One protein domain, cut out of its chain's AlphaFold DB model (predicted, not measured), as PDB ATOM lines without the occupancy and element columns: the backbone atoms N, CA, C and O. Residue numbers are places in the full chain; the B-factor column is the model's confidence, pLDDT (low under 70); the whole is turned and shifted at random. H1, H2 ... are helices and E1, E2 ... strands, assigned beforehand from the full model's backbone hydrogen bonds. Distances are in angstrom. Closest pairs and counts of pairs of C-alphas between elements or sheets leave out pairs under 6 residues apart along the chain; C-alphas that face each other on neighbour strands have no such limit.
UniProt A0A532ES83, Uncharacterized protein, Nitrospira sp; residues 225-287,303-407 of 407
ATOM      1  N   PHE A 225     -43.772 -12.240  28.518       73.25
ATOM      2  CA  PHE A 225     -43.597 -12.153  27.075       73.25
ATOM      3  C   PHE A 225     -42.139 -12.212  26.637       73.25
ATOM      4  O   PHE A 225     -41.231 -11.841  27.374       73.25
ATOM      5  N   ARG A 226     -41.922 -12.690  25.411       77.38
ATOM      6  CA  ARG A 226     -40.618 -12.730  24.744       77.38
ATOM      7  C   ARG A 226     -40.746 -12.285  23.308       77.38
ATOM      8  O   ARG A 226     -41.751 -12.570  22.659       77.38
ATOM      9  N   ILE A 227     -39.695 -11.642  22.816       84.44
ATOM     10  CA  ILE A 227     -39.555 -11.336  21.400       84.44
ATOM     11  C   ILE A 227     -38.682 -12.423  20.787       84.44
ATOM     12  O   ILE A 227     -37.532 -12.617  21.177       84.44
ATOM     13  N   MET A 228     -39.249 -13.147  19.837       89.62
ATOM     14  CA  MET A 228     -38.560 -14.186  19.088       89.62
ATOM     15  C   MET A 228     -38.486 -13.775  17.629       89.62
ATOM     16  O   MET A 228     -39.375 -13.087  17.134       89.62
ATOM     17  N   ALA A 229     -37.460 -14.218  16.922       92.44
ATOM     18  CA  ALA A 229     -37.366 -14.022  15.486       92.44
ATOM     19  C   ALA A 229     -36.895 -15.299  14.807       92.44
ATOM     20  O   ALA A 229     -36.106 -16.061  15.365       92.44
ATOM     21  N   GLY A 230     -37.363 -15.534  13.590       91.94
ATOM     22  CA  GLY A 230     -36.852 -16.645  12.809       91.94
ATOM     23  C   GLY A 230     -37.581 -16.879  11.496       91.94
ATOM     24  O   GLY A 230     -38.545 -16.175  11.175       91.94
ATOM     25  N   PRO A 231     -37.081 -17.842  10.709       93.12
ATOM     26  CA  PRO A 231     -37.678 -18.201   9.439       93.12
ATOM     27  C   PRO A 231     -39.004 -18.938   9.644       93.12
ATOM     28  O   PRO A 231     -39.098 -19.904  10.409       93.12
ATOM     29  N   VAL A 232     -40.017 -18.522   8.890       91.81
ATOM     30  CA  VAL A 232     -41.310 -19.192   8.794       91.81
ATOM     31  C   VAL A 232     -41.654 -19.499   7.352       91.81
ATOM     32  O   VAL A 232     -41.612 -18.635   6.481       91.81
ATOM     33  N   TYR A 233     -42.025 -20.747   7.106       91.81
ATOM     34  CA  TYR A 233     -42.704 -21.145   5.892       91.81
ATOM     35  C   TYR A 233     -44.164 -20.704   5.980       91.81
ATOM     36  O   TYR A 233     -44.834 -20.972   6.981       91.81
ATOM     37  N   SER A 234     -44.666 -20.057   4.932       88.81
ATOM     38  CA  SER A 234     -46.077 -19.708   4.801       88.81
ATOM     39  C   SER A 234     -46.661 -20.229   3.489       88.81
ATOM     40  O   SER A 234     -45.988 -20.331   2.472       88.81
ATOM     41  N   THR A 235     -47.956 -20.527   3.510       87.06
ATOM     42  CA  THR A 235     -48.742 -20.856   2.307       87.06
ATOM     43  C   THR A 235     -49.210 -19.641   1.506       87.06
ATOM     44  O   THR A 235     -49.816 -19.800   0.444       87.06
ATOM     45  N   LEU A 236     -48.980 -18.427   2.012       80.12
ATOM     46  CA  LEU A 236     -49.351 -17.185   1.330       80.12
ATOM     47  C   LEU A 236     -48.160 -16.467   0.686       80.12
ATOM     48  O   LEU A 236     -48.391 -15.592  -0.136       80.12
ATOM     49  N   SER A 237     -46.915 -16.837   0.993       64.88
ATOM     50  CA  SER A 237     -45.716 -16.212   0.406       64.88
ATOM     51  C   SER A 237     -45.580 -16.447  -1.097       64.88
ATOM     52  O   SER A 237     -45.110 -15.570  -1.807       64.88
ATOM     53  N   ASP A 238     -46.088 -17.568  -1.613       53.97
ATOM     54  CA  ASP A 238     -46.154 -17.836  -3.060       53.97
ATOM     55  C   ASP A 238     -47.250 -17.017  -3.785       53.97
ATOM     56  O   ASP A 238     -47.506 -17.207  -4.986       53.97
ATOM     57  N   LYS A 239     -47.960 -16.150  -3.047       58.97
ATOM     58  CA  LYS A 239     -49.094 -15.355  -3.534       58.97
ATOM     59  C   LYS A 239     -48.836 -13.850  -3.584       58.97
ATOM     60  O   LYS A 239     -49.708 -13.153  -4.094       58.97
ATOM     61  N   ASP A 240     -47.661 -13.369  -3.177       62.84
ATOM     62  CA  ASP A 240     -47.179 -12.029  -3.549       62.84
ATOM     63  C   ASP A 240     -46.754 -12.062  -5.026       62.84
ATOM     64  O   ASP A 240     -45.579 -12.037  -5.392       62.84
ATOM     65  N   ARG A 241     -47.752 -12.260  -5.892       69.50
ATOM     66  CA  ARG A 241     -47.589 -12.341  -7.335       69.50
ATOM     67  C   ARG A 241     -47.779 -10.961  -7.916       69.50
ATOM     68  O   ARG A 241     -48.851 -10.374  -7.797       69.50
ATOM     69  N   GLU A 242     -46.763 -10.489  -8.613       75.38
ATOM     70  CA  GLU A 242     -46.920  -9.331  -9.473       75.38
ATOM     71  C   GLU A 242     -47.543  -9.783 -10.791       75.38
ATOM     72  O   GLU A 242     -47.103 -10.755 -11.416       75.38
ATOM     73  N   TYR A 243     -48.595  -9.085 -11.206       82.81
ATOM     74  CA  TYR A 243     -49.314  -9.371 -12.438       82.81
ATOM     75  C   TYR A 243     -49.066  -8.258 -13.443       82.81
ATOM     76  O   TYR A 243     -49.282  -7.084 -13.152       82.81
ATOM     77  N   GLN A 244     -48.639  -8.638 -14.640       86.50
ATOM     78  CA  GLN A 244     -48.343  -7.701 -15.716       86.50
ATOM     79  C   GLN A 244     -48.789  -8.268 -17.060       86.50
ATOM     80  O   GLN A 244     -49.057  -9.462 -17.198       86.50
ATOM     81  N   VAL A 245     -48.868  -7.406 -18.067       86.75
ATOM     82  CA  VAL A 245     -49.092  -7.835 -19.447       86.75
ATOM     83  C   VAL A 245     -47.739  -8.224 -20.042       86.75
ATOM     84  O   VAL A 245     -46.841  -7.392 -20.136       86.75
ATOM     85  N   GLY A 246     -47.579  -9.497 -20.395       84.94
ATOM     86  CA  GLY A 246     -46.436  -9.997 -21.157       84.94
ATOM     87  C   GLY A 246     -46.744 -10.033 -22.653       84.94
ATOM     88  O   GLY A 246     -47.907 -10.112 -23.046       84.94
ATOM     89  N   SER A 247     -45.706 -10.017 -23.490       86.25
ATOM     90  CA  SER A 247     -45.832 -10.235 -24.936       86.25
ATOM     91  C   SER A 247     -45.057 -11.475 -25.357       86.25
ATOM     92  O   SER A 247     -43.910 -11.670 -24.955       86.25
ATOM     93  N   SER A 248     -45.695 -12.335 -26.148       82.94
ATOM     94  CA  SER A 248     -45.055 -13.516 -26.719       82.94
ATOM     95  C   SER A 248     -44.176 -13.138 -27.918       82.94
ATOM     96  O   SER A 248     -44.338 -12.079 -28.528       82.94
ATOM     97  N   ALA A 249     -43.285 -14.047 -28.323       79.88
ATOM     98  CA  ALA A 249     -42.498 -13.891 -29.549       79.88
ATOM     99  C   ALA A 249     -43.365 -13.842 -30.828       79.88
ATOM    100  O   ALA A 249     -42.900 -13.375 -31.863       79.88
ATOM    101  N   THR A 250     -44.617 -14.309 -30.760       82.62
ATOM    102  CA  THR A 250     -45.595 -14.268 -31.859       82.62
ATOM    103  C   THR A 250     -46.433 -12.981 -31.878       82.62
ATOM    104  O   THR A 250     -47.233 -12.805 -32.792       82.62
ATOM    105  N   GLY A 251     -46.236 -12.062 -30.920       80.44
ATOM    106  CA  GLY A 251     -46.928 -10.765 -30.850       80.44
ATOM    107  C   GLY A 251     -48.268 -10.778 -30.102       80.44
ATOM    108  O   GLY A 251     -48.995  -9.783 -30.124       80.44
ATOM    109  N   GLU A 252     -48.601 -11.885 -29.436       86.75
ATOM    110  CA  GLU A 252     -49.799 -12.004 -28.602       86.75
ATOM    111  C   GLU A 252     -49.528 -11.466 -27.193       86.75
ATOM    112  O   GLU A 252     -48.480 -11.746 -26.598       86.75
ATOM    113  N   SER A 253     -50.476 -10.708 -26.640       88.06
ATOM    114  CA  SER A 253     -50.429 -10.283 -25.240       88.06
ATOM    115  C   SER A 253     -51.007 -11.364 -24.333       88.06
ATOM    116  O   SER A 253     -52.028 -11.979 -24.645       88.06
ATOM    117  N   PHE A 254     -50.382 -11.586 -23.182       89.25
ATOM    118  CA  PHE A 254     -50.848 -12.554 -22.194       89.25
ATOM    119  C   PHE A 254     -50.700 -12.024 -20.769       89.25
ATOM    120  O   PHE A 254     -49.890 -11.142 -20.488       89.25
ATOM    121  N   VAL A 255     -51.478 -12.581 -19.844       88.06
ATOM    122  CA  VAL A 255     -51.345 -12.287 -18.414       88.06
ATOM    123  C   VAL A 255     -50.093 -12.983 -17.885       88.06
ATOM    124  O   VAL A 255     -50.086 -14.198 -17.677       88.06
ATOM    125  N   ALA A 256     -49.026 -12.229 -17.654       84.44
ATOM    126  CA  ALA A 256     -47.836 -12.723 -16.983       84.44
ATOM    127  C   ALA A 256     -48.009 -12.592 -15.464       84.44
ATOM    128  O   ALA A 256     -48.487 -11.578 -14.958       84.44
ATOM    129  N   SER A 257     -47.595 -13.622 -14.730       81.31
ATOM    130  CA  SER A 257     -47.450 -13.553 -13.277       81.31
ATOM    131  C   SER A 257     -46.000 -13.814 -12.917       81.31
ATOM    132  O   SER A 257     -45.471 -14.860 -13.297       81.31
ATOM    133  N   ASN A 258     -45.384 -12.908 -12.171       73.88
ATOM    134  CA  ASN A 258     -44.084 -13.143 -11.574       73.88
ATOM    135  C   ASN A 258     -44.281 -13.540 -10.110       73.88
ATOM    136  O   ASN A 258     -44.987 -12.855  -9.372       73.88
ATOM    137  N   VAL A 259     -43.696 -14.665  -9.700       66.88
ATOM    138  CA  VAL A 259     -43.638 -15.043  -8.285       66.88
ATOM    139  C   VAL A 259     -42.315 -14.508  -7.761       66.88
ATOM    140  O   VAL A 259     -41.273 -15.141  -7.907       66.88
ATOM    141  N   THR A 260     -42.341 -13.307  -7.200       57.69
ATOM    142  CA  THR A 260     -41.180 -12.715  -6.538       57.69
ATOM    143  C   THR A 260     -41.230 -13.081  -5.064       57.69
ATOM    144  O   THR A 260     -41.884 -12.404  -4.280       57.69
ATOM    145  N   GLY A 261     -40.564 -14.165  -4.668       59.94
ATOM    146  CA  GLY A 261     -40.467 -14.505  -3.250       59.94
ATOM    147  C   GLY A 261     -40.032 -15.933  -2.972       59.94
ATOM    148  O   GLY A 261     -40.165 -16.827  -3.804       59.94
ATOM    149  N   THR A 262     -39.500 -16.142  -1.771       67.38
ATOM    150  CA  THR A 262     -39.334 -17.468  -1.179       67.38
ATOM    151  C   THR A 262     -40.545 -17.771  -0.299       67.38
ATOM    152  O   THR A 262     -41.023 -16.870   0.394       67.38
ATOM    153  N   PRO A 263     -41.008 -19.034  -0.211       73.38
ATOM    154  CA  PRO A 263     -42.087 -19.385   0.709       73.38
ATOM    155  C   PRO A 263     -41.688 -19.164   2.181       73.38
ATOM    156  O   PRO A 263     -42.543 -19.120   3.068       73.38
ATOM    157  N   ILE A 264     -40.387 -18.996   2.428       82.19
ATOM    158  CA  ILE A 264     -39.770 -18.694   3.712       82.19
ATOM    159  C   ILE A 264     -39.669 -17.174   3.888       82.19
ATOM    160  O   ILE A 264     -39.035 -16.501   3.079       82.19
ATOM    161  N   ASN A 265     -40.248 -16.659   4.971       82.62
ATOM    162  CA  ASN A 265     -40.131 -15.271   5.419       82.62
ATOM    163  C   ASN A 265     -39.411 -15.199   6.763       82.62
ATOM    164  O   ASN A 265     -39.505 -16.127   7.562       82.62
ATOM    165  N   ALA A 266     -38.752 -14.079   7.055       87.94
ATOM    166  CA  ALA A 266     -38.321 -13.774   8.415       87.94
ATOM    167  C   ALA A 266     -39.481 -13.113   9.168       87.94
ATOM    168  O   ALA A 266     -40.031 -12.118   8.703       87.94
ATOM    169  N   ALA A 267     -39.849 -13.642  10.330       90.19
ATOM    170  CA  ALA A 267     -40.906 -13.075  11.159       90.19
ATOM    171  C   ALA A 267     -40.402 -12.783  12.571       90.19
ATOM    172  O   ALA A 267     -39.539 -13.492  13.095       90.19
ATOM    173  N   ILE A 268     -40.962 -11.736  13.177       91.81
ATOM    174  CA  ILE A 268     -40.786 -11.404  14.591       91.81
ATOM    175  C   ILE A 268     -42.084 -11.748  15.312       91.81
ATOM    176  O   ILE A 268     -43.164 -11.355  14.875       91.81
ATOM    177  N   PHE A 269     -41.969 -12.463  16.423       93.31
ATOM    178  CA  PHE A 269     -43.072 -12.930  17.247       93.31
ATOM    179  C   PHE A 269     -42.969 -12.364  18.654       93.31
ATOM    180  O   PHE A 269     -41.930 -12.456  19.299       93.31
ATOM    181  N   LEU A 270     -44.087 -11.866  19.157       91.25
ATOM    182  CA  LEU A 270     -44.345 -11.704  20.572       91.25
ATOM    183  C   LEU A 270     -44.954 -13.009  21.093       91.25
ATOM    184  O   LEU A 270     -46.108 -13.328  20.801       91.25
ATOM    185  N   LYS A 271     -44.168 -13.777  21.846       89.19
ATOM    186  CA  LYS A 271     -44.629 -14.949  22.597       89.19
ATOM    187  C   LYS A 271     -45.164 -14.505  23.937       89.19
ATOM    188  O   LYS A 271     -44.494 -13.726  24.602       89.19
ATOM    189  N   TYR A 272     -46.312 -15.032  24.344       83.69
ATOM    190  CA  TYR A 272     -46.872 -14.836  25.675       83.69
ATOM    191  C   TYR A 272     -46.952 -16.172  26.412       83.69
ATOM    192  O   TYR A 272     -47.484 -17.145  25.889       83.69
ATOM    193  N   TYR A 273     -46.436 -16.224  27.630       73.69
ATOM    194  CA  TYR A 273     -46.490 -17.394  28.487       73.69
ATOM    195  C   TYR A 273     -47.843 -17.460  29.196       73.69
ATOM    196  O   TYR A 273     -48.159 -16.622  30.042       73.69
ATOM    197  N   LEU A 274     -48.653 -18.468  28.850       65.25
ATOM    198  CA  LEU A 274     -49.929 -18.732  29.537       65.25
ATOM    199  C   LEU A 274     -49.712 -19.148  30.988       65.25
ATOM    200  O   LEU A 274     -50.519 -18.827  31.858       65.25
ATOM    201  N   TYR A 275     -48.618 -19.866  31.222       56.84
ATOM    202  CA  TYR A 275     -48.225 -20.344  32.530       56.84
ATOM    203  C   TYR A 275     -47.016 -19.560  33.005       56.84
ATOM    204  O   TYR A 275     -46.084 -19.364  32.222       56.84
ATOM    205  N   PRO A 276     -46.992 -19.173  34.284       51.72
ATOM    206  CA  PRO A 276     -45.779 -18.701  34.906       51.72
ATOM    207  C   PRO A 276     -44.614 -19.630  34.618       51.72
ATOM    208  O   PRO A 276     -44.691 -20.839  34.857       51.72
ATOM    209  N   ARG A 277     -43.526 -19.061  34.103       49.81
ATOM    210  CA  ARG A 277     -42.266 -19.800  33.975       49.81
ATOM    211  C   ARG A 277     -41.675 -20.090  35.359       49.81
ATOM    212  O   ARG A 277     -40.858 -20.999  35.492       49.81
ATOM    213  N   ASP A 278     -42.138 -19.345  36.363       45.78
ATOM    214  CA  ASP A 278     -41.754 -19.434  37.760       45.78
ATOM    215  C   ASP A 278     -42.907 -19.887  38.672       45.78
ATOM    216  O   ASP A 278     -44.053 -19.469  38.516       45.78
ATOM    217  N   VAL A 279     -42.606 -20.722  39.665       37.34
ATOM    218  CA  VAL A 279     -43.570 -21.237  40.654       37.34
ATOM    219  C   VAL A 279     -43.920 -20.180  41.714       37.34
ATOM    220  O   VAL A 279     -44.844 -20.381  42.482       37.34
ATOM    221  N   TYR A 280     -43.252 -19.025  41.764       37.97
ATOM    222  CA  TYR A 280     -43.637 -17.955  42.703       37.97
ATOM    223  C   TYR A 280     -44.575 -16.898  42.104       37.97
ATOM    224  O   TYR A 280     -45.253 -16.182  42.843       37.97
ATOM    225  N   GLU A 281     -44.731 -16.868  40.778       37.66
ATOM    226  CA  GLU A 281     -45.799 -16.115  40.101       37.66
ATOM    227  C   GLU A 281     -47.195 -16.748  40.318       37.66
ATOM    228  O   GLU A 281     -48.214 -16.162  39.939       37.66
ATOM    229  N   THR A 282     -47.271 -17.956  40.897       39.62
ATOM    230  CA  THR A 282     -48.520 -18.722  41.042       39.62
ATOM    231  C   THR A 282     -49.277 -18.498  42.344       39.62
ATOM    232  O   THR A 282     -50.419 -18.959  42.433       39.62
ATOM    233  N   SER A 283     -48.736 -17.702  43.271       38.34
ATOM    234  CA  SER A 283     -49.239 -17.588  44.649       38.34
ATOM    235  C   SER A 283     -50.652 -17.008  44.822       38.34
ATOM    236  O   SER A 283     -51.122 -16.919  45.952       38.34
ATOM    237  N   VAL A 284     -51.375 -16.635  43.756       41.53
ATOM    238  CA  VAL A 284     -52.720 -16.042  43.913       41.53
ATOM    239  C   VAL A 284     -53.803 -16.618  42.995       41.53
ATOM    240  O   VAL A 284     -54.958 -16.653  43.407       41.53
ATOM    241  N   LEU A 285     -53.489 -17.106  41.786       39.00
ATOM    242  CA  LEU A 285     -54.542 -17.527  40.836       39.00
ATOM    243  C   LEU A 285     -54.415 -18.955  40.298       39.00
ATOM    244  O   LEU A 285     -55.427 -19.560  39.967       39.00
ATOM    245  N   TRP A 286     -53.200 -19.500  40.206       40.00
ATOM    246  CA  TRP A 286     -52.972 -20.795  39.556       40.00
ATOM    247  C   TRP A 286     -52.580 -21.908  40.522       40.00
ATOM    248  O   TRP A 286     -52.824 -23.061  40.189       40.00
ATOM    249  N   ASP A 287     -52.063 -21.610  41.721       39.97
ATOM    250  CA  ASP A 287     -51.864 -22.643  42.751       39.97
ATOM    251  C   ASP A 287     -53.207 -23.189  43.273       39.97
ATOM    252  O   ASP A 287     -53.364 -24.400  43.408       39.97
ATOM    253  N   TRP A 303     -50.371 -39.506  33.496       71.00
ATOM    254  CA  TRP A 303     -50.785 -38.927  32.219       71.00
ATOM    255  C   TRP A 303     -51.250 -37.474  32.369       71.00
ATOM    256  O   TRP A 303     -50.953 -36.662  31.494       71.00
ATOM    257  N   LYS A 304     -51.903 -37.112  33.486       62.84
ATOM    258  CA  LYS A 304     -52.308 -35.723  33.771       62.84
ATOM    259  C   LYS A 304     -51.084 -34.846  33.981       62.84
ATOM    260  O   LYS A 304     -51.020 -33.745  33.443       62.84
ATOM    261  N   LYS A 305     -50.080 -35.376  34.688       60.91
ATOM    262  CA  LYS A 305     -48.777 -34.726  34.868       60.91
ATOM    263  C   LYS A 305     -48.084 -34.463  33.534       60.91
ATOM    264  O   LYS A 305     -47.724 -33.326  33.253       60.91
ATOM    265  N   LYS A 306     -47.979 -35.481  32.677       66.81
ATOM    266  CA  LYS A 306     -47.371 -35.354  31.341       66.81
ATOM    267  C   LYS A 306     -48.151 -34.403  30.426       66.81
ATOM    268  O   LYS A 306     -47.542 -33.613  29.714       66.81
ATOM    269  N   ALA A 307     -49.484 -34.443  30.459       65.88
ATOM    270  CA  ALA A 307     -50.333 -33.537  29.683       65.88
ATOM    271  C   ALA A 307     -50.171 -32.078  30.132       65.88
ATOM    272  O   ALA A 307     -50.085 -31.184  29.295       65.88
ATOM    273  N   PHE A 308     -50.073 -31.841  31.440       64.12
ATOM    274  CA  PHE A 308     -49.810 -30.517  31.989       64.12
ATOM    275  C   PHE A 308     -48.404 -30.020  31.634       64.12
ATOM    276  O   PHE A 308     -48.259 -28.911  31.128       64.12
ATOM    277  N   GLU A 309     -47.373 -30.851  31.803       64.44
ATOM    278  CA  GLU A 309     -46.004 -30.530  31.375       64.44
ATOM    279  C   GLU A 309     -45.945 -30.186  29.880       64.44
ATOM    280  O   GLU A 309     -45.262 -29.240  29.491       64.44
ATOM    281  N   LEU A 310     -46.697 -30.898  29.036       68.44
ATOM    282  CA  LEU A 310     -46.804 -30.585  27.614       68.44
ATOM    283  C   LEU A 310     -47.528 -29.252  27.368       68.44
ATOM    284  O   LEU A 310     -47.044 -28.436  26.588       68.44
ATOM    285  N   ALA A 311     -48.644 -29.003  28.057       66.62
ATOM    286  CA  ALA A 311     -49.414 -27.765  27.936       66.62
ATOM    287  C   ALA A 311     -48.596 -26.528  28.341       66.62
ATOM    288  O   ALA A 311     -48.687 -25.500  27.679       66.62
ATOM    289  N   THR A 312     -47.727 -26.639  29.353       66.94
ATOM    290  CA  THR A 312     -46.836 -25.535  29.768       66.94
ATOM    291  C   THR A 312     -45.791 -25.144  28.721       66.94
ATOM    292  O   THR A 312     -45.225 -24.053  28.786       66.94
ATOM    293  N   ARG A 313     -45.536 -26.004  27.726       71.50
ATOM    294  CA  ARG A 313     -44.621 -25.703  26.615       71.50
ATOM    295  C   ARG A 313     -45.305 -24.983  25.460       71.50
ATOM    296  O   ARG A 313     -44.598 -24.432  24.620       71.50
ATOM    297  N   ILE A 314     -46.638 -24.985  25.421       81.38
ATOM    298  CA  ILE A 314     -47.437 -24.366  24.364       81.38
ATOM    299  C   ILE A 314     -47.804 -22.948  24.787       81.38
ATOM    300  O   ILE A 314     -48.482 -22.737  25.790       81.38
ATOM    301  N   ASN A 315     -47.367 -21.969  24.003       86.38
ATOM    302  CA  ASN A 315     -47.525 -20.557  24.318       86.38
ATOM    303  C   ASN A 315     -48.129 -19.812  23.123       86.38
ATOM    304  O   ASN A 315     -47.665 -20.015  22.006       86.38
ATOM    305  N   PRO A 316     -49.155 -18.968  23.296       89.69
ATOM    306  CA  PRO A 316     -49.682 -18.149  22.219       89.69
ATOM    307  C   PRO A 316     -48.619 -17.178  21.707       89.69
ATOM    308  O   PRO A 316     -47.838 -16.611  22.476       89.69
ATOM    309  N   ILE A 317     -48.624 -16.969  20.395       93.12
ATOM    310  CA  ILE A 317     -47.747 -16.021  19.718       93.12
ATOM    311  C   ILE A 317     -48.543 -15.131  18.771       93.12
ATOM    312  O   ILE A 317     -49.493 -15.577  18.120       93.12
ATOM    313  N   VAL A 318     -48.106 -13.882  18.656       93.00
ATOM    314  CA  VAL A 318     -48.541 -12.945  17.615       93.00
ATOM    315  C   VAL A 318     -47.296 -12.397  16.946       93.00
ATOM    316  O   VAL A 318     -46.355 -12.018  17.632       93.00
ATOM    317  N   GLY A 319     -47.258 -12.361  15.621       91.56
ATOM    318  CA  GLY A 319     -46.083 -11.911  14.894       91.56
ATOM    319  C   GLY A 319     -46.396 -11.132  13.636       91.56
ATOM    320  O   GLY A 319     -47.528 -11.108  13.153       91.56
ATOM    321  N   VAL A 320     -45.351 -10.515  13.104       90.81
ATOM    322  CA  VAL A 320     -45.359  -9.757  11.854       90.81
ATOM    323  C   VAL A 320     -44.159 -10.148  11.003       90.81
ATOM    324  O   VAL A 320     -43.141 -10.620  11.518       90.81
ATOM    325  N   ASN A 321     -44.280  -9.969   9.691       85.94
ATOM    326  CA  ASN A 321     -43.160 -10.171   8.773       85.94
ATOM    327  C   ASN A 321     -42.148  -9.018   8.925       85.94
ATOM    328  O   ASN A 321     -42.540  -7.883   9.188       85.94
ATOM    329  N   VAL A 322     -40.858  -9.295   8.730       81.12
ATOM    330  CA  VAL A 322     -39.765  -8.300   8.727       81.12
ATOM    331  C   VAL A 322     -39.620  -7.629   7.344       81.12
ATOM    332  O   VAL A 322     -38.582  -7.066   7.009       81.12
ATOM    333  N   SER A 323     -40.651  -7.696   6.499       72.81
ATOM    334  CA  SER A 323     -40.654  -7.089   5.167       72.81
ATOM    335  C   SER A 323     -40.951  -5.583   5.208       72.81
ATOM    336  O   SER A 323     -41.267  -5.013   6.252       72.81
ATOM    337  N   SER A 324     -40.869  -4.930   4.045       58.31
ATOM    338  CA  SER A 324     -41.127  -3.494   3.876       58.31
ATOM    339  C   SER A 324     -42.533  -3.046   4.292       58.31
ATOM    340  O   SER A 324     -42.739  -1.853   4.493       58.31
ATOM    341  N   ASP A 325     -43.490  -3.974   4.427       71.25
ATOM    342  CA  ASP A 325     -44.854  -3.679   4.869       71.25
ATOM    343  C   ASP A 325     -45.317  -4.673   5.965       71.25
ATOM    344  O   ASP A 325     -46.029  -5.650   5.692       71.25
ATOM    345  N   PRO A 326     -44.888  -4.466   7.228       69.06
ATOM    346  CA  PRO A 326     -45.058  -5.439   8.311       69.06
ATOM    347  C   PRO A 326     -46.524  -5.636   8.718       69.06
ATOM    348  O   PRO A 326     -46.889  -6.691   9.228       69.06
ATOM    349  N   LEU A 327     -47.389  -4.645   8.477       76.56
ATOM    350  CA  LEU A 327     -48.805  -4.700   8.854       76.56
ATOM    351  C   LEU A 327     -49.675  -5.453   7.842       76.56
ATOM    352  O   LEU A 327     -50.809  -5.807   8.165       76.56
ATOM    353  N   ARG A 328     -49.161  -5.729   6.637       80.62
ATOM    354  CA  ARG A 328     -49.863  -6.565   5.654       80.62
ATOM    355  C   ARG A 328     -49.826  -8.042   6.004       80.62
ATOM    356  O   ARG A 328     -50.684  -8.774   5.529       80.62
ATOM    357  N   ASN A 329     -48.862  -8.466   6.819       84.69
ATOM    358  CA  ASN A 329     -48.601  -9.862   7.139       84.69
ATOM    359  C   ASN A 329     -48.665 -10.083   8.649       84.69
ATOM    360  O   ASN A 329     -47.725  -9.752   9.367       84.69
ATOM    361  N   VAL A 330     -49.762 -10.678   9.114       89.62
ATOM    362  CA  VAL A 330     -49.989 -10.952  10.536       89.62
ATOM    363  C   VAL A 330     -50.025 -12.452  10.780       89.62
ATOM    364  O   VAL A 330     -50.760 -13.191  10.123       89.62
ATOM    365  N   TYR A 331     -49.256 -12.897  11.764       91.75
ATOM    366  CA  TYR A 331     -49.192 -14.279  12.216       91.75
ATOM    367  C   TYR A 331     -49.834 -14.390  13.597       91.75
ATOM    368  O   TYR A 331     -49.497 -13.623  14.497       91.75
ATOM    369  N   VAL A 332     -50.734 -15.351  13.793       93.88
ATOM    370  CA  VAL A 332     -51.255 -15.703  15.124       93.88
ATOM    371  C   VAL A 332     -51.234 -17.212  15.262       93.88
ATOM    372  O   VAL A 332     -51.699 -17.932  14.378       93.88
ATOM    373  N   GLY A 333     -50.693 -17.709  16.364       93.62
ATOM    374  CA  GLY A 333     -50.530 -19.142  16.535       93.62
ATOM    375  C   GLY A 333     -50.061 -19.539  17.917       93.62
ATOM    376  O   GLY A 333     -50.261 -18.817  18.893       93.62
ATOM    377  N   GLY A 334     -49.418 -20.698  17.974       92.69
ATOM    378  CA  GLY A 334     -48.719 -21.190  19.147       92.69
ATOM    379  C   GLY A 334     -47.229 -21.355  18.873       92.69
ATOM    380  O   GLY A 334     -46.799 -21.553  17.735       92.69
ATOM    381  N   SER A 335     -46.447 -21.309  19.939       93.44
ATOM    382  CA  SER A 335     -45.076 -21.772  19.969       93.44
ATOM    383  C   SER A 335     -44.923 -22.928  20.939       93.44
ATOM    384  O   SER A 335     -45.587 -22.990  21.975       93.44
ATOM    385  N   PHE A 336     -44.045 -23.849  20.577       89.12
ATOM    386  CA  PHE A 336     -43.654 -24.992  21.372       89.12
ATOM    387  C   PHE A 336     -42.169 -24.872  21.704       89.12
ATOM    388  O   PHE A 336     -41.326 -24.894  20.806       89.12
ATOM    389  N   ASP A 337     -41.863 -24.750  22.993       81.06
ATOM    390  CA  ASP A 337     -40.495 -24.633  23.513       81.06
ATOM    391  C   ASP A 337     -39.778 -25.996  23.394       81.06
ATOM    392  O   ASP A 337     -40.070 -26.942  24.139       81.06
ATOM    393  N   VAL A 338     -38.888 -26.123  22.400       78.75
ATOM    394  CA  VAL A 338     -38.109 -27.352  22.153       78.75
ATOM    395  C   VAL A 338     -36.878 -27.369  23.048       78.75
ATOM    396  O   VAL A 338     -36.600 -28.363  23.723       78.75
ATOM    397  N   LEU A 339     -36.148 -26.254  23.049       68.19
ATOM    398  CA  LEU A 339     -34.992 -25.980  23.893       68.19
ATOM    399  C   LEU A 339     -35.105 -24.543  24.410       68.19
ATOM    400  O   LEU A 339     -35.672 -23.706  23.714       68.19
ATOM    401  N   PRO A 340     -34.500 -24.209  25.565       63.69
ATOM    402  CA  PRO A 340     -34.524 -22.842  26.072       63.69
ATOM    403  C   PRO A 340     -34.067 -21.826  25.013       63.69
ATOM    404  O   PRO A 340     -32.903 -21.815  24.617       63.69
ATOM    405  N   GLY A 341     -34.999 -20.979  24.569       68.12
ATOM    406  CA  GLY A 341     -34.755 -19.950  23.557       68.12
ATOM    407  C   GLY A 341     -34.918 -20.391  22.105       68.12
ATOM    408  O   GLY A 341     -34.704 -19.561  21.231       68.12
ATOM    409  N   LEU A 342     -35.301 -21.642  21.844       81.56
ATOM    410  CA  LEU A 342     -35.591 -22.184  20.520       81.56
ATOM    411  C   LEU A 342     -36.985 -22.817  20.504       81.56
ATOM    412  O   LEU A 342     -37.233 -23.862  21.114       81.56
ATOM    413  N   ASP A 343     -37.864 -22.218  19.714       90.50
ATOM    414  CA  ASP A 343     -39.260 -22.603  19.612       90.50
ATOM    415  C   ASP A 343     -39.595 -23.094  18.201       90.50
ATOM    416  O   ASP A 343     -39.181 -22.500  17.202       90.50
ATOM    417  N   ILE A 344     -40.429 -24.132  18.112       94.75
ATOM    418  CA  ILE A 344     -41.199 -24.403  16.893       94.75
ATOM    419  C   ILE A 344     -42.446 -23.533  16.958       94.75
ATOM    420  O   ILE A 344     -43.178 -23.566  17.945       94.75
ATOM    421  N   VAL A 345     -42.702 -22.764  15.908       95.88
ATOM    422  CA  VAL A 345     -43.860 -21.873  15.813       95.88
ATOM    423  C   VAL A 345     -44.804 -22.349  14.722       95.88
ATOM    424  O   VAL A 345     -44.363 -22.858  13.692       95.88
ATOM    425  N   GLY A 346     -46.105 -22.171  14.921       95.88
ATOM    426  CA  GLY A 346     -47.082 -22.486  13.889       95.88
ATOM    427  C   GLY A 346     -48.468 -21.938  14.186       95.88
ATOM    428  O   GLY A 346     -48.833 -21.697  15.336       95.88
ATOM    429  N   GLY A 347     -49.251 -21.735  13.132       95.69
ATOM    430  CA  GLY A 347     -50.598 -21.200  13.262       95.69
ATOM    431  C   GLY A 347     -51.146 -20.644  11.961       95.69
ATOM    432  O   GLY A 347     -50.861 -21.149  10.877       95.69
ATOM    433  N   LEU A 348     -51.950 -19.596  12.092       94.88
ATOM    434  CA  LEU A 348     -52.615 -18.917  10.994       94.88
ATOM    435  C   LEU A 348     -51.820 -17.686  10.560       94.88
ATOM    436  O   LEU A 348     -51.290 -16.935  11.379       94.88
ATOM    437  N   HIS A 349     -51.755 -17.485   9.250       91.75
ATOM    438  CA  HIS A 349     -51.167 -16.309   8.622       91.75
ATOM    439  C   HIS A 349     -52.252 -15.604   7.819       91.75
ATOM    440  O   HIS A 349     -52.898 -16.222   6.972       91.75
ATOM    441  N   TRP A 350     -52.445 -14.316   8.083       89.94
ATOM    442  CA  TRP A 350     -53.272 -13.443   7.266       89.94
ATOM    443  C   TRP A 350     -52.371 -12.497   6.488       89.94
ATOM    444  O   TRP A 350     -51.538 -11.808   7.082       89.94
ATOM    445  N   SER A 351     -52.558 -12.475   5.170       86.56
ATOM    446  CA  SER A 351     -51.846 -11.565   4.279       86.56
ATOM    447  C   SER A 351     -52.815 -10.746   3.441       86.56
ATOM    448  O   SER A 351     -53.803 -11.270   2.916       86.56
ATOM    449  N   VAL A 352     -52.525  -9.457   3.326       85.50
ATOM    450  CA  VAL A 352     -53.178  -8.544   2.391       85.50
ATOM    451  C   VAL A 352     -52.394  -8.581   1.083       85.50
ATOM    452  O   VAL A 352     -51.323  -7.979   0.994       85.50
ATOM    453  N   ILE A 353     -52.937  -9.276   0.083       80.31
ATOM    454  CA  ILE A 353     -52.289  -9.469  -1.218       80.31
ATOM    455  C   ILE A 353     -53.144  -8.921  -2.355       80.31
ATOM    456  O   ILE A 353     -54.376  -8.902  -2.274       80.31
ATOM    457  N   ASP A 354     -52.497  -8.537  -3.447       81.06
ATOM    458  CA  ASP A 354     -53.187  -8.157  -4.672       81.06
ATOM    459  C   ASP A 354     -53.457  -9.406  -5.516       81.06
ATOM    460  O   ASP A 354     -52.568 -10.203  -5.800       81.06
ATOM    461  N   THR A 355     -54.719  -9.612  -5.887       83.19
ATOM    462  CA  THR A 355     -55.164 -10.758  -6.693       83.19
ATOM    463  C   THR A 355     -55.703 -10.285  -8.031       83.19
ATOM    464  O   THR A 355     -56.290  -9.208  -8.111       83.19
ATOM    465  N   ILE A 356     -55.547 -11.085  -9.088       85.50
ATOM    466  CA  ILE A 356     -56.200 -10.784 -10.368       85.50
ATOM    467  C   ILE A 356     -57.725 -10.774 -10.182       85.50
ATOM    468  O   ILE A 356     -58.299 -11.657  -9.540       85.50
ATOM    469  N   SER A 357     -58.377  -9.778 -10.774       84.81
ATOM    470  CA  SER A 357     -59.832  -9.620 -10.802       84.81
ATOM    471  C   SER A 357     -60.372  -9.681 -12.239       84.81
ATOM    472  O   SER A 357     -59.620  -9.909 -13.181       84.81
ATOM    473  N   GLY A 358     -61.687  -9.532 -12.436       81.88
ATOM    474  CA  GLY A 358     -62.274  -9.376 -13.780       81.88
ATOM    475  C   GLY A 358     -62.286 -10.634 -14.661       81.88
ATOM    476  O   GLY A 358     -62.465 -10.523 -15.868       81.88
ATOM    477  N   GLY A 359     -62.101 -11.821 -14.075       83.12
ATOM    478  CA  GLY A 359     -62.113 -13.099 -14.802       83.12
ATOM    479  C   GLY A 359     -60.811 -13.428 -15.539       83.12
ATOM    480  O   GLY A 359     -60.769 -14.425 -16.252       83.12
ATOM    481  N   PHE A 360     -59.763 -12.623 -15.354       85.62
ATOM    482  CA  PHE A 360     -58.445 -12.893 -15.919       85.62
ATOM    483  C   PHE A 360     -57.723 -14.007 -15.144       85.62
ATOM    484  O   PHE A 360     -57.794 -14.069 -13.914       85.62
ATOM    485  N   THR A 361     -56.989 -14.871 -15.845       86.75
ATOM    486  CA  THR A 361     -56.124 -15.899 -15.239       86.75
ATOM    487  C   THR A 361     -54.683 -15.800 -15.752       86.75
ATOM    488  O   THR A 361     -54.462 -15.395 -16.893       86.75
ATOM    489  N   PRO A 362     -53.665 -16.157 -14.942       84.31
ATOM    490  CA  PRO A 362     -52.284 -16.220 -15.420       84.31
ATOM    491  C   PRO A 362     -52.147 -17.148 -16.634       84.31
ATOM    492  O   PRO A 362     -52.687 -18.252 -16.634       84.31
ATOM    493  N   GLY A 363     -51.417 -16.702 -17.658       84.62
ATOM    494  CA  GLY A 363     -51.247 -17.416 -18.927       84.62
ATOM    495  C   GLY A 363     -52.393 -17.230 -19.926       84.62
ATOM    496  O   GLY A 363     -52.289 -17.704 -21.054       84.62
ATOM    497  N   GLN A 364     -53.470 -16.529 -19.559       89.25
ATOM    498  CA  GLN A 364     -54.548 -16.208 -20.490       89.25
ATOM    499  C   GLN A 364     -54.066 -15.229 -21.563       89.25
ATOM    500  O   GLN A 364     -53.484 -14.190 -21.245       89.25
ATOM    501  N   VAL A 365     -54.365 -15.540 -22.824       88.44
ATOM    502  CA  VAL A 365     -54.180 -14.619 -23.951       88.44
ATOM    503  C   VAL A 365     -55.245 -13.526 -23.877       88.44
ATOM    504  O   VAL A 365     -56.434 -13.813 -23.714       88.44
ATOM    505  N   ILE A 366     -54.817 -12.271 -23.980       89.06
ATOM    506  CA  ILE A 366     -55.671 -11.089 -23.847       89.06
ATOM    507  C   ILE A 366     -55.516 -10.164 -25.063       89.06
ATOM    508  O   ILE A 366     -54.467 -10.167 -25.706       89.06
ATOM    509  N   PRO A 367     -56.538  -9.354 -25.400       85.88
ATOM    510  CA  PRO A 367     -56.420  -8.372 -26.472       85.88
ATOM    511  C   PRO A 367     -55.271  -7.388 -26.223       85.88
ATOM    512  O   PRO A 367     -55.137  -6.864 -25.118       85.88
ATOM    513  N   ASN A 368     -54.521  -7.046 -27.276       81.88
ATOM    514  CA  ASN A 368     -53.392  -6.099 -27.223       81.88
ATOM    515  C   ASN A 368     -53.788  -4.668 -26.787       81.88
ATOM    516  O   ASN A 368     -52.924  -3.818 -26.591       81.88
ATOM    517  N   THR A 369     -55.085  -4.379 -26.642       83.75
ATOM    518  CA  THR A 369     -55.604  -3.113 -26.102       83.75
ATOM    519  C   THR A 369     -55.564  -3.042 -24.574       83.75
ATOM    520  O   THR A 369     -55.734  -1.961 -24.016       83.75
ATOM    521  N   ILE A 370     -55.391  -4.174 -23.884       81.69
ATOM    522  CA  ILE A 370     -55.307  -4.227 -22.423       81.69
ATOM    523  C   ILE A 370     -53.849  -4.013 -22.018       81.69
ATOM    524  O   ILE A 370     -53.004  -4.869 -22.250       81.69
ATOM    525  N   THR A 371     -53.561  -2.870 -21.398       82.12
ATOM    526  CA  THR A 371     -52.207  -2.497 -20.948       82.12
ATOM    527  C   THR A 371     -51.977  -2.739 -19.456       82.12
ATOM    528  O   THR A 371     -50.834  -2.789 -19.011       82.12
ATOM    529  N   THR A 372     -53.046  -2.926 -18.678       84.00
ATOM    530  CA  THR A 372     -52.993  -3.166 -17.230       84.00
ATOM    531  C   THR A 372     -53.942  -4.289 -16.840       84.00
ATOM    532  O   THR A 372     -55.109  -4.278 -17.238       84.00
ATOM    533  N   ILE A 373     -53.465  -5.229 -16.024       85.62
ATOM    534  CA  ILE A 373     -54.299  -6.292 -15.459       85.62
ATOM    535  C   ILE A 373     -55.019  -5.737 -14.226       85.62
ATOM    536  O   ILE A 373     -54.347  -5.260 -13.311       85.62
ATOM    537  N   PRO A 374     -56.362  -5.772 -14.169       85.12
ATOM    538  CA  PRO A 374     -57.083  -5.268 -13.014       85.12
ATOM    539  C   PRO A 374     -56.825  -6.174 -11.806       85.12
ATOM    540  O   PRO A 374     -57.180  -7.358 -11.809       85.12
ATOM    541  N   THR A 375     -56.233  -5.614 -10.756       85.38
ATOM    542  CA  THR A 375     -56.003  -6.294  -9.480       85.38
ATOM    543  C   THR A 375     -56.967  -5.791  -8.409       85.38
ATOM    544  O   THR A 375     -57.416  -4.647  -8.423       85.38
ATOM    545  N   GLU A 376     -57.308  -6.672  -7.477       86.44
ATOM    546  CA  GLU A 376     -58.094  -6.366  -6.289       86.44
ATOM    547  C   GLU A 376     -57.336  -6.864  -5.060       86.44
ATOM    548  O   GLU A 376     -56.938  -8.034  -4.989       86.44
ATOM    549  N   THR A 377     -57.166  -5.981  -4.081       83.94
ATOM    550  CA  THR A 377     -56.551  -6.312  -2.801       83.94
ATOM    551  C   THR A 377     -57.495  -7.181  -1.973       83.94
ATOM    552  O   THR A 377     -58.603  -6.766  -1.627       83.94
ATOM    553  N   LYS A 378     -57.054  -8.390  -1.615       85.31
ATOM    554  CA  LYS A 378     -57.814  -9.342  -0.799       85.31
ATOM    555  C   LYS A 378     -57.036  -9.754   0.436       85.31
ATOM    556  O   LYS A 378     -55.829  -9.977   0.400       85.31
ATOM    557  N   LEU A 379     -57.771  -9.911   1.534       85.44
ATOM    558  CA  LEU A 379     -57.262 -10.581   2.717       85.44
ATOM    559  C   LEU A 379     -57.356 -12.087   2.486       85.44
ATOM    560  O   LEU A 379     -58.457 -12.638   2.424       85.44
ATOM    561  N   LEU A 380     -56.212 -12.748   2.360       87.44
ATOM    562  CA  LEU A 380     -56.150 -14.200   2.335       87.44
ATOM    563  C   LEU A 380     -55.711 -14.740   3.689       87.44
ATOM    564  O   LEU A 380     -54.913 -14.134   4.400       87.44
ATOM    565  N   GLN A 381     -56.233 -15.917   4.010       90.50
ATOM    566  CA  GLN A 381     -55.835 -16.698   5.167       90.50
ATOM    567  C   GLN A 381     -55.109 -17.957   4.697       90.50
ATOM    568  O   GLN A 381     -55.542 -18.635   3.763       90.50
ATOM    569  N   GLY A 382     -54.008 -18.263   5.365       90.50
ATOM    570  CA  GLY A 382     -53.238 -19.481   5.211       90.50
ATOM    571  C   GLY A 382     -52.725 -19.952   6.565       90.50
ATOM    572  O   GLY A 382     -53.141 -19.464   7.618       90.50
ATOM    573  N   TRP A 383     -51.809 -20.906   6.530       93.88
ATOM    574  CA  TRP A 383     -51.076 -21.366   7.702       93.88
ATOM    575  C   TRP A 383     -49.581 -21.097   7.550       93.88
ATOM    576  O   TRP A 383     -49.081 -20.929   6.430       93.88
ATOM    577  N   PHE A 384     -48.891 -21.070   8.687       94.38
ATOM    578  CA  PHE A 384     -47.439 -20.982   8.761       94.38
ATOM    579  C   PHE A 384     -46.867 -22.018   9.727       94.38
ATOM    580  O   PHE A 384     -47.537 -22.450  10.669       94.38
ATOM    581  N   VAL A 385     -45.610 -22.386   9.495       96.38
ATOM    582  CA  VAL A 385     -44.787 -23.169  10.419       96.38
ATOM    583  C   VAL A 385     -43.349 -22.685  10.327       96.38
ATOM    584  O   VAL A 385     -42.884 -22.304   9.254       96.38
ATOM    585  N   GLY A 386     -42.619 -22.698  11.429       94.94
ATOM    586  CA  GLY A 386     -41.216 -22.330  11.397       94.94
ATOM    587  C   GLY A 386     -40.503 -22.564  12.706       94.94
ATOM    588  O   GLY A 386     -40.995 -23.252  13.600       94.94
ATOM    589  N   ILE A 387     -39.324 -21.966  12.789       94.56
ATOM    590  CA  ILE A 387     -38.458 -22.025  13.958       94.56
ATOM    591  C   ILE A 387     -38.152 -20.586  14.346       94.56
ATOM    592  O   ILE A 387     -37.783 -19.784  13.491       94.56
ATOM    593  N   ALA A 388     -38.307 -20.260  15.623       93.31
ATOM    594  CA  ALA A 388     -38.017 -18.936  16.150       93.31
ATOM    595  C   ALA A 388     -37.025 -19.033  17.309       93.31
ATOM    596  O   ALA A 388     -37.088 -19.954  18.122       93.31
ATOM    597  N   VAL A 389     -36.109 -18.070  17.371       86.81
ATOM    598  CA  VAL A 389     -35.119 -17.946  18.438       86.81
ATOM    599  C   VAL A 389     -35.436 -16.707  19.259       86.81
ATOM    600  O   VAL A 389     -35.728 -15.646  18.709       86.81
ATOM    601  N   ASP A 390     -35.380 -16.839  20.577       82.56
ATOM    602  CA  ASP A 390     -35.461 -15.717  21.509       82.56
ATOM    603  C   ASP A 390     -34.284 -14.758  21.279       82.56
ATOM    604  O   ASP A 390     -33.119 -15.149  21.396       82.56
ATOM    605  N   LEU A 391     -34.588 -13.497  20.960       76.31
ATOM    606  CA  LEU A 391     -33.571 -12.492  20.649       76.31
ATOM    607  C   LEU A 391     -32.645 -12.195  21.838       76.31
ATOM    608  O   LEU A 391     -31.461 -11.925  21.625       76.31
ATOM    609  N   GLY A 392     -33.142 -12.288  23.077       65.19
ATOM    610  CA  GLY A 392     -32.320 -12.107  24.277       65.19
ATOM    611  C   GLY A 392     -31.288 -13.226  24.432       65.19
ATOM    612  O   GLY A 392     -30.114 -12.980  24.708       65.19
ATOM    613  N   ILE A 393     -31.694 -14.465  24.152       66.19
ATOM    614  CA  ILE A 393     -30.803 -15.630  24.208       66.19
ATOM    615  C   ILE A 393     -29.829 -15.631  23.023       66.19
ATOM    616  O   ILE A 393     -28.639 -15.886  23.222       66.19
ATOM    617  N   ALA A 394     -30.287 -15.280  21.819       63.69
ATOM    618  CA  ALA A 394     -29.430 -15.156  20.639       63.69
ATOM    619  C   ALA A 394     -28.276 -14.163  20.870       63.69
ATOM    620  O   ALA A 394     -27.134 -14.458  20.513       63.69
ATOM    621  N   GLY A 395     -28.546 -13.034  21.538       56.22
ATOM    622  CA  GLY A 395     -27.518 -12.076  21.953       56.22
ATOM    623  C   GLY A 395     -26.440 -12.706  22.841       56.22
ATOM    624  O   GLY A 395     -25.251 -12.500  22.607       56.22
ATOM    625  N   SER A 396     -26.830 -13.555  23.798       54.16
ATOM    626  CA  SER A 396     -25.884 -14.272  24.669       54.16
ATOM    627  C   SER A 396     -25.037 -15.317  23.925       54.16
ATOM    628  O   SER A 396     -23.862 -15.514  24.245       54.16
ATOM    629  N   TRP A 397     -25.600 -15.976  22.905       58.53
ATOM    630  CA  TRP A 397     -24.883 -16.955  22.080       58.53
ATOM    631  C   TRP A 397     -23.855 -16.278  21.172       58.53
ATOM    632  O   TRP A 397     -22.718 -16.738  21.068       58.53
ATOM    633  N   LEU A 398     -24.235 -15.152  20.563       55.06
ATOM    634  CA  LEU A 398     -23.368 -14.355  19.693       55.06
ATOM    635  C   LEU A 398     -22.297 -13.579  20.485       55.06
ATOM    636  O   LEU A 398     -21.162 -13.434  20.028       55.06
ATOM    637  N   GLY A 399     -22.618 -13.131  21.701       44.19
ATOM    638  CA  GLY A 399     -21.664 -12.481  22.605       44.19
ATOM    639  C   GLY A 399     -20.584 -13.434  23.129       44.19
ATOM    640  O   GLY A 399     -19.420 -13.056  23.250       44.19
ATOM    641  N   LYS A 400     -20.927 -14.707  23.373       44.34
ATOM    642  CA  LYS A 400     -19.941 -15.729  23.770       44.34
ATOM    643  C   LYS A 400     -18.978 -16.111  22.642       44.34
ATOM    644  O   LYS A 400     -17.842 -16.473  22.936       44.34
ATOM    645  N   SER A 401     -19.384 -16.021  21.371       40.84
ATOM    646  CA  SER A 401     -18.493 -16.354  20.248       40.84
ATOM    647  C   SER A 401     -17.514 -15.224  19.906       40.84
ATOM    648  O   SER A 401     -16.370 -15.496  19.557       40.84
ATOM    649  N   THR A 402     -17.899 -13.959  20.085       33.56
ATOM    650  CA  THR A 402     -17.028 -12.808  19.777       33.56
ATOM    651  C   THR A 402     -15.870 -12.644  20.767       33.56
ATOM    652  O   THR A 402     -14.761 -12.321  20.350       33.56
ATOM    653  N   LEU A 403     -16.063 -12.974  22.047       35.03
ATOM    654  CA  LEU A 403     -14.977 -13.001  23.042       35.03
ATOM    655  C   LEU A 403     -14.061 -14.238  22.937       35.03
ATOM    656  O   LEU A 403     -12.973 -14.237  23.510       35.03
ATOM    657  N   GLY A 404     -14.478 -15.281  22.214       32.19
ATOM    658  CA  GLY A 404     -13.670 -16.481  21.960       32.19
ATOM    659  C   GLY A 404     -12.825 -16.420  20.683       32.19
ATOM    660  O   GLY A 404     -11.866 -17.171  20.565       32.19
ATOM    661  N   VAL A 405     -13.165 -15.535  19.739       31.69
ATOM    662  CA  VAL A 405     -12.433 -15.354  18.468       31.69
ATOM    663  C   VAL A 405     -11.431 -14.188  18.540       31.69
ATOM    664  O   VAL A 405     -10.522 -14.112  17.721       31.69
ATOM    665  N   ILE A 406     -11.541 -13.312  19.547       31.97
ATOM    666  CA  ILE A 406     -10.561 -12.248  19.850       31.97
ATOM    667  C   ILE A 406      -9.657 -12.679  21.024       31.97
ATOM    668  O   ILE A 406      -9.422 -11.926  21.969       31.97
ATOM    669  N   LYS A 407      -9.162 -13.919  20.994       30.64
ATOM    670  CA  LYS A 407      -8.067 -14.377  21.857       30.64
ATOM    671  C   LYS A 407      -6.973 -15.036  21.043       30.64
ATOM    672  O   LYS A 407      -7.322 -15.869  20.180       30.64
TER     673      LYS A 407
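AT A GLANCE: This is residues 225 to 287 and 303 to 407 of the 407 residues of an uncharacterized protein of Nitrospira sp (UniProt A0A532ES83). A small closed barrel of six antiparallel strands, E1, E4, E5, E6, E7 and E8, is drawn out past one end into two long ribbons side by side, the hairpin of E2 and E3 and the far parts of E7 and E8 with their long loop. Near the other end of the barrel H2 rises from its outer side as a lone arm, residues 395 to 407 sticking out, while residues 280 to 285 and residues 303 to 309 of H1 stick out past that end. The printed part has 168 residues, with eight named strands and two named helices in the order E1 E2 E3 E4 H1 E5 E6 E7 E8 H2, and its class is mixed, helices and strands. It is loose, with a radius of gyration of the C-alphas of 22.5 A, and spans 73 by 49 by 27 A.

IN THESE COORDINATES: The first strand, E1, residues 225 to 234, begins at C-alpha 225 (-43.597, -12.153, 27.075), is 23.7 A long and bends by 73 degrees at residue 231. E2, residues 241 to 247, is 17.8 A long, and E3, residues 253 to 259, is 18.9 A long. E4, residues 264 to 272, is 23.4 A long. After the cut, H1, residues 303 to 311, is 12.0 A long. E5, residues 314 to 321, is 21.5 A long, and E6, residues 329 to 339, is 26.9 A long. E7, residues 342 to 356, measures 38.8 A and ends at C-alpha 356 (-56.200, -10.784, -10.368). E8, residues 375 to 390, measures 38.4 A and bends by 73 degrees at residue 387. H2, residues 391 to 405, is 21.4 A long and ends at C-alpha 405 (-12.433, -15.354, 18.468).

HOW THE PARTS SIT: Round the barrel run E1, E4, E5, E6, E7, E8 and back to E1, each pair antiparallel. E1 and E4 have N 228 and O 269 at 2.8 A, within hydrogen-bond range. E4 and E5 have N 270 and O 318 at 2.7 A. E5, E6, E7 and E8 form a meander, each strand the antiparallel neighbour of the one before, and each successive two are a hairpin. N 319 and O 331 are 2.8 A apart in E5 and E6, N 332 and O 348 2.9 A in E6 and E7, and N 355 and O 376 2.9 A in E7 and E8. E8 and E1 close the ring, with N 233 and O 385 at 2.8 A. E6 lies beside residues 342 to 351 of E7, and E8 lies beside residues 342 to 356 on the other side. E2 and E3 are an antiparallel hairpin with N 246 and O 254 at 2.8 A. The closest C-alphas of E2 and E7, those of Tyr 243 and Ile 356, are 7.3 A apart. Residues 253 to 254 of E3 also pair, antiparallel, with residues 365 to 366. H2 is on the barrel and outside it, and stands up from the sheet at 58 degrees; C-alphas 228 and 391 are the closest of E1 and H2, 5.5 A apart. H1 is not on the barrel. Every O i to N i+4 pair is within hydrogen-bond range in H1, and 9 of 11 are in H2.

THE WHOLE: The two C-alphas farthest apart, those of Thr 250 and Ser 283, are 76.7 A apart. Without the stretches that stand free, the body spans 72 by 26 by 23 A. Residues 288 to 302 are not printed, and C-alphas 287 and 303 are 19.4 A apart across this cut. Of the links that are printed whole, E7 to E8 is long, with 18 residues. The mean pLDDT of the printed part is 75.8; stretches under 70 include residues 274 to 287, 304 to 312 and 392 to 407.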